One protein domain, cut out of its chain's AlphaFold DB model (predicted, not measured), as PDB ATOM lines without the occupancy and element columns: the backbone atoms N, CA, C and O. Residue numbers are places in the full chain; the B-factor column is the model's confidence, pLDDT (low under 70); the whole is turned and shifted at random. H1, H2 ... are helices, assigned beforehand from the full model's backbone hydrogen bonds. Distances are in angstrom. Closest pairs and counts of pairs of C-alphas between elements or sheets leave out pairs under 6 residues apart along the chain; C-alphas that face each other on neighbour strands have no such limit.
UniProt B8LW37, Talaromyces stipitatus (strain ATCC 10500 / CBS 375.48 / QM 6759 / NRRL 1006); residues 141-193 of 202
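What this domain is: This is residues 141 to 193 of the 202 residues of a protein of Talaromyces stipitatus (strain ATCC 10500 / CBS 375.48 / QM 6759 / NRRL 1006) (UniProt B8LW37). Two helices of similar length, H1 and H2, run opposite ways with few contacts between them, and a six-residue link folds the chain back from the one to the other. Before them, residues 141 to 156 make a long loop with no named element, which lies beside H1 and then leads into its start. The printed part has 53 residues with two named helices, H1 then H2, and no named strand; its class is all helix. It is only just compact, close to loose, with a radius of gyration of the C-alphas of 11.5 A, and its outline is elongated, spanning 34 by 21 by 17 A.

How they stand to each other: Start at Pro 141 and go along residues 141 to 156, whose C-alphas lie 7 to 17 A from the mean of the C-alphas. Next comes H1, residues 157 to 170, and after a short link H2, residues 177 to 191. Look at Cys 170 and His 183: their C-alphas, the closest of the two helices, are 7.6 A apart. H1 and H2 are close but not clearly touching, with 1 pair of C-alphas within 8 A. They run opposite ways at a shallow tilt of 28 degrees, and their centres are 15.0 A apart. In the backbones, 7 of 10 O i to N i+4 pairs of H1 and 9 of 11 of H2 are within hydrogen-bond range.

Where its parts are: Find C-alpha 157 at (128.948, 196.651, 184.852); from there H1 runs 20.6 A to C-alpha 170 at (133.403, 208.390, 201.211). H2 covers 20.3 A from C-alpha 177 to C-alpha 191, which you find at (128.003, 215.551, 189.483).

The domain as a whole: The two C-alphas farthest apart, those of Thr 155 and Thr 175, are 35.0 A from each other. The printed part has no cut. In the B-factor column the mean pLDDT of the printed part is 78.6, and you find values under 70 at residues 169 to 172, residue 174 and residues 188 to 193.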
ATOM      1  N   PRO A 141     123.453 201.402 186.727       87.31
ATOM      2  CA  PRO A 141     123.475 202.459 187.729       87.31
ATOM      3  C   PRO A 141     124.505 202.147 188.820       87.31
ATOM      4  O   PRO A 141     124.820 200.984 189.094       87.31
ATOM      5  N   CYS A 142     125.043 203.192 189.449       88.69
ATOM      6  CA  CYS A 142     125.886 203.026 190.624       88.69
ATOM      7  C   CYS A 142     125.120 202.271 191.737       88.69
ATOM      8  O   CYS A 142     124.011 202.675 192.083       88.69
ATOM      9  N   PRO A 143     125.703 201.239 192.380       85.62
ATOM     10  CA  PRO A 143     125.062 200.560 193.514       85.62
ATOM     11  C   PRO A 143     124.839 201.477 194.732       85.62
ATOM     12  O   PRO A 143     123.991 201.193 195.571       85.62
ATOM     13  N   TYR A 144     125.565 202.595 194.817       84.06
ATOM     14  CA  TYR A 144     125.411 203.619 195.856       84.06
ATOM     15  C   TYR A 144     124.499 204.777 195.432       84.06
ATOM     16  O   TYR A 144     124.429 205.780 196.137       84.06
ATOM     17  N   ALA A 145     123.777 204.658 194.311       84.62
ATOM     18  CA  ALA A 145     122.861 205.700 193.853       84.62
ATOM     19  C   ALA A 145     121.813 206.067 194.914       84.62
ATOM     20  O   ALA A 145     121.579 207.244 195.166       84.62
ATOM     21  N   ALA A 146     121.256 205.064 195.596       80.25
ATOM     22  CA  ALA A 146     120.248 205.271 196.634       80.25
ATOM     23  C   ALA A 146     120.824 205.813 197.955       80.25
ATOM     24  O   ALA A 146     120.146 206.553 198.656       80.25
ATOM     25  N   SER A 147     122.061 205.452 198.315       81.00
ATOM     26  CA  SER A 147     122.640 205.781 199.628       81.00
ATOM     27  C   SER A 147     123.509 207.039 199.630       81.00
ATOM     28  O   SER A 147     123.597 207.706 200.653       81.00
ATOM     29  N   HIS A 148     124.152 207.361 198.507       79.44
ATOM     30  CA  HIS A 148     125.070 208.501 198.366       79.44
ATOM     31  C   HIS A 148     124.564 209.516 197.331       79.44
ATOM     32  O   HIS A 148     125.345 210.327 196.838       79.44
ATOM     33  N   ALA A 149     123.278 209.430 196.961       77.94
ATOM     34  CA  ALA A 149     122.638 210.250 195.930       77.94
ATOM     35  C   ALA A 149     123.437 210.308 194.612       77.94
ATOM     36  O   ALA A 149     123.456 211.320 193.917       77.94
ATOM     37  N   CYS A 150     124.137 209.221 194.271       83.12
ATOM     38  CA  CYS A 150     124.994 209.199 193.098       83.12
ATOM     39  C   CYS A 150     124.189 208.902 191.830       83.12
ATOM     40  O   CYS A 150     123.679 207.798 191.648       83.12
ATOM     41  N   THR A 151     124.128 209.864 190.916       86.62
ATOM     42  CA  THR A 151     123.376 209.752 189.657       86.62
ATOM     43  C   THR A 151     124.190 209.145 188.509       86.62
ATOM     44  O   THR A 151     123.682 208.986 187.401       86.62
ATOM     45  N   ALA A 152     125.448 208.760 188.758       82.75
ATOM     46  CA  ALA A 152     126.329 208.228 187.728       82.75
ATOM     47  C   ALA A 152     125.822 206.886 187.171       82.75
ATOM     48  O   ALA A 152     125.530 205.935 187.909       82.75
ATOM     49  N   THR A 153     125.786 206.787 185.841       87.75
ATOM     50  CA  THR A 153     125.425 205.567 185.113       87.75
ATOM     51  C   THR A 153     126.549 205.159 184.170       87.75
ATOM     52  O   THR A 153     127.249 206.000 183.612       87.75
ATOM     53  N   PHE A 154     126.743 203.852 184.003       86.94
ATOM     54  CA  PHE A 154     127.831 203.312 183.191       86.94
ATOM     55  C   PHE A 154     127.300 202.367 182.114       86.94
ATOM     56  O   PHE A 154     126.295 201.675 182.288       86.94
ATOM     57  N   THR A 155     128.013 202.311 180.989       89.75
ATOM     58  CA  THR A 155     127.714 201.416 179.859       89.75
ATOM     59  C   THR A 155     128.152 199.972 180.119       89.75
ATOM     60  O   THR A 155     127.641 199.046 179.494       89.75
ATOM     61  N   THR A 156     129.056 199.755 181.081       90.56
ATOM     62  CA  THR A 156     129.551 198.430 181.492       90.56
ATOM     63  C   THR A 156     129.425 198.239 183.001       90.56
ATOM     64  O   THR A 156     129.755 199.143 183.773       90.56
ATOM     65  N   SER A 157     129.057 197.032 183.434       89.75
ATOM     66  CA  SER A 157     128.948 196.651 184.852       89.75
ATOM     67  C   SER A 157     130.261 196.839 185.616       89.75
ATOM     68  O   SER A 157     130.261 197.329 186.743       89.75
ATOM     69  N   GLY A 158     131.399 196.529 184.983       92.31
ATOM     70  CA  GLY A 158     132.723 196.689 185.590       92.31
ATOM     71  C   GLY A 158     133.082 198.144 185.924       92.31
ATOM     72  O   GLY A 158     133.787 198.401 186.902       92.31
ATOM     73  N   HIS A 159     132.572 199.112 185.157       91.69
ATOM     74  CA  HIS A 159     132.774 200.533 185.440       91.69
ATOM     75  C   HIS A 159     131.916 200.989 186.626       91.69
ATOM     76  O   HIS A 159     132.444 201.644 187.525       91.69
ATOM     77  N   ALA A 160     130.655 200.549 186.699       90.75
ATOM     78  CA  ALA A 160     129.777 200.818 187.840       90.75
ATOM     79  C   ALA A 160     130.320 200.228 189.149       90.75
ATOM     80  O   ALA A 160     130.330 200.910 190.176       90.75
ATOM     81  N   ALA A 161     130.853 199.002 189.112       88.69
ATOM     82  CA  ALA A 161     131.473 198.365 190.274       88.69
ATOM     83  C   ALA A 161     132.723 199.128 190.754       88.69
ATOM     84  O   ALA A 161     132.877 199.414 191.943       88.69
ATOM     85  N   ARG A 162     133.600 199.526 189.821       86.69
ATOM     86  CA  ARG A 162     134.799 200.322 190.132       86.69
ATOM     87  C   ARG A 162     134.442 201.697 190.686       86.69
ATOM     88  O   ARG A 162     135.096 202.172 191.610       86.69
ATOM     89  N   HIS A 163     133.401 202.315 190.142       89.19
ATOM     90  CA  HIS A 163     132.867 203.571 190.641       89.19
ATOM     91  C   HIS A 163     132.269 203.409 192.051       89.19
ATOM     92  O   HIS A 163     132.561 204.216 192.929       89.19
ATOM     93  N   GLY A 164     131.561 202.310 192.327       86.88
ATOM     94  CA  GLY A 164     131.092 201.956 193.672       86.88
ATOM     95  C   GLY A 164     132.211 201.867 194.717       86.88
ATOM     96  O   GLY A 164     132.039 202.298 195.853       86.88
ATOM     97  N   LYS A 165     133.408 201.411 194.330       83.56
ATOM     98  CA  LYS A 165     134.580 201.384 195.225       83.56
ATOM     99  C   LYS A 165     135.059 202.781 195.651       83.56
ATOM    100  O   LYS A 165     135.730 202.895 196.669       83.56
ATOM    101  N   LYS A 166     134.736 203.851 194.915       77.50
ATOM    102  CA  LYS A 166     134.994 205.226 195.386       77.50
ATOM    103  C   LYS A 166     134.001 205.642 196.475       77.50
ATOM    104  O   LYS A 166     134.410 206.301 197.426       77.50
ATOM    105  N   HIS A 167     132.751 205.176 196.407       78.31
ATOM    106  CA  HIS A 167     131.744 205.424 197.447       78.31
ATOM    107  C   HIS A 167     132.116 204.807 198.797       78.31
ATOM    108  O   HIS A 167     132.013 205.461 199.828       78.31
ATOM    109  N   THR A 168     132.711 203.610 198.819       71.12
ATOM    110  CA  THR A 168     133.200 202.998 200.076       71.12
ATOM    111  C   THR A 168     134.362 203.749 200.734       71.12
ATOM    112  O   THR A 168     134.696 203.494 201.894       71.12
ATOM    113  N   VAL A 169     134.988 204.687 200.018       67.69
ATOM    114  CA  VAL A 169     136.014 205.592 200.549       67.69
ATOM    115  C   VAL A 169     135.400 206.900 201.071       67.69
ATOM    116  O   VAL A 169     136.046 207.573 201.866       67.69
ATOM    117  N   CYS A 170     134.148 207.218 200.718       64.69
ATOM    118  CA  CYS A 170     133.403 208.390 201.211       64.69
ATOM    119  C   CYS A 170     132.982 208.235 202.676       64.69
ATOM    120  O   CYS A 170     133.008 209.198 203.432       64.69
ATOM    121  N   ASN A 171     132.671 207.003 203.101       62.78
ATOM    122  CA  ASN A 171     132.367 206.681 204.501       62.78
ATOM    123  C   ASN A 171     133.605 206.677 205.413       62.78
ATOM    124  O   ASN A 171     133.496 206.387 206.605       62.78
ATOM    125  N   LYS A 172     134.797 206.970 204.880       66.31
ATOM    126  CA  LYS A 172     135.966 207.210 205.724       66.31
ATOM    127  C   LYS A 172     135.849 208.619 206.286       66.31
ATOM    128  O   LYS A 172     135.849 209.596 205.542       66.31
ATOM    129  N   ALA A 173     135.801 208.722 207.608       73.62
ATOM    130  CA  ALA A 173     135.966 209.998 208.278       73.62
ATOM    131  C   ALA A 173     137.381 210.518 207.986       73.62
ATOM    132  O   ALA A 173     138.374 210.002 208.503       73.62
ATOM    133  N   PHE A 174     137.490 211.522 207.118       68.44
ATOM    134  CA  PHE A 174     138.747 212.229 206.943       68.44
ATOM    135  C   PHE A 174     138.969 213.104 208.173       68.44
ATOM    136  O   PHE A 174     138.242 214.067 208.402       68.44
ATOM    137  N   THR A 175     140.007 212.793 208.948       81.81
ATOM    138  CA  THR A 175     140.439 213.617 210.089       81.81
ATOM    139  C   THR A 175     140.881 215.015 209.660       81.81
ATOM    140  O   THR A 175     140.939 215.931 210.477       81.81
ATOM    141  N   ARG A 176     141.178 215.205 208.366       88.81
ATOM    142  CA  ARG A 176     141.594 216.485 207.801       88.81
ATOM    143  C   ARG A 176     140.611 216.995 206.739       88.81
ATOM    144  O   ARG A 176     140.221 216.289 205.808       88.81
ATOM    145  N   LYS A 177     140.268 218.281 206.841       86.38
ATOM    146  CA  LYS A 177     139.329 218.995 205.953       86.38
ATOM    147  C   LYS A 177     139.826 219.130 204.511       86.38
ATOM    148  O   LYS A 177     139.023 219.183 203.584       86.38
ATOM    149  N   ASP A 178     141.135 219.214 204.309       90.88
ATOM    150  CA  ASP A 178     141.747 219.248 202.977       90.88
ATOM    151  C   ASP A 178     141.514 217.944 202.212       90.88
ATOM    152  O   ASP A 178     141.175 217.978 201.031       90.88
ATOM    153  N   ASN A 179     141.579 216.816 202.918       81.06
ATOM    154  CA  ASN A 179     141.285 215.505 202.369       81.06
ATOM    155  C   ASN A 179     139.804 215.407 201.991       81.06
ATOM    156  O   ASN A 179     139.500 214.957 200.892       81.06
ATOM    157  N   MET A 180     138.895 215.953 202.811       82.12
ATOM    158  CA  MET A 180     137.475 216.059 202.450       82.12
ATOM    159  C   MET A 180     137.253 216.960 201.220       82.12
ATOM    160  O   MET A 180     136.454 216.647 200.345       82.12
ATOM    161  N   LYS A 181     137.996 218.064 201.081       82.88
ATOM    162  CA  LYS A 181     137.906 218.924 199.886       82.88
ATOM    163  C   LYS A 181     138.425 218.230 198.627       82.88
ATOM    164  O   LYS A 181     137.799 218.350 197.575       82.88
ATOM    165  N   GLN A 182     139.554 217.527 198.711       82.38
ATOM    166  CA  GLN A 182     140.076 216.728 197.599       82.38
ATOM    167  C   GLN A 182     139.090 215.616 197.233       82.38
ATOM    168  O   GLN A 182     138.794 215.413 196.057       82.38
ATOM    169  N   HIS A 183     138.519 214.976 198.244       82.50
ATOM    170  CA  HIS A 183     137.468 213.989 198.102       82.50
ATOM    171  C   HIS A 183     136.251 214.553 197.340       82.50
ATOM    172  O   HIS A 183     135.926 214.053 196.262       82.50
ATOM    173  N   CYS A 184     135.662 215.668 197.785       78.00
ATOM    174  CA  CYS A 184     134.534 216.305 197.095       78.00
ATOM    175  C   CYS A 184     134.873 216.765 195.666       78.00
ATOM    176  O   CYS A 184     134.017 216.711 194.787       78.00
ATOM    177  N   ARG A 185     136.109 217.204 195.386       81.06
ATOM    178  CA  ARG A 185     136.528 217.551 194.012       81.06
ATOM    179  C   ARG A 185     136.487 216.343 193.079       81.06
ATOM    180  O   ARG A 185     136.110 216.497 191.924       81.06
ATOM    181  N   THR A 186     136.812 215.150 193.578       74.00
ATOM    182  CA  THR A 186     136.692 213.918 192.784       74.00
ATOM    183  C   THR A 186     135.244 213.472 192.552       74.00
ATOM    184  O   THR A 186     135.020 212.705 191.622       74.00
ATOM    185  N   HIS A 187     134.283 213.981 193.336       71.88
ATOM    186  CA  HIS A 187     132.839 213.817 193.109       71.88
ATOM    187  C   HIS A 187     132.283 214.850 192.120       71.88
ATOM    188  O   HIS A 187     131.648 214.490 191.136       71.88
ATOM    189  N   ARG A 188     132.617 216.135 192.297       62.91
ATOM    190  CA  ARG A 188     132.086 217.244 191.481       62.91
ATOM    191  C   ARG A 188     132.380 217.155 189.984       62.91
ATOM    192  O   ARG A 188     131.599 217.669 189.195       62.91
ATOM    193  N   VAL A 189     133.479 216.511 189.584       55.62
ATOM    194  CA  VAL A 189     133.774 216.262 188.157       55.62
ATOM    195  C   VAL A 189     132.771 215.268 187.540       55.62
ATOM    196  O   VAL A 189     132.643 215.205 186.325       55.62
ATOM    197  N   SER A 190     132.028 214.515 188.358       52.94
ATOM    198  CA  SER A 190     130.971 213.584 187.938       52.94
ATOM    199  C   SER A 190     129.546 214.107 188.176       52.94
ATOM    200  O   SER A 190     128.641 213.673 187.474       52.94
ATOM    201  N   ASP A 191     129.341 215.046 189.110       53.16
ATOM    202  CA  ASP A 191     128.003 215.551 189.483       53.16
ATOM    203  C   ASP A 191     127.530 216.770 188.657       53.16
ATOM    204  O   ASP A 191     126.389 217.211 188.792       53.16
ATOM    205  N   ASN A 192     128.383 217.350 187.802       42.84
ATOM    206  CA  ASN A 192     128.032 218.560 187.043       42.84
ATOM    207  C   ASN A 192     127.036 218.313 185.886       42.84
ATOM    208  O   ASN A 192     126.476 219.265 185.363       42.84
ATOM    209  N   GLU A 193     126.744 217.056 185.541       47.81
ATOM    210  CA  GLU A 193     125.757 216.681 184.510       47.81
ATOM    211  C   GLU A 193     124.467 216.113 185.133       47.81
ATOM    212  O   GLU A 193     123.844 215.208 184.599       47.81
TER     213      GLU A 193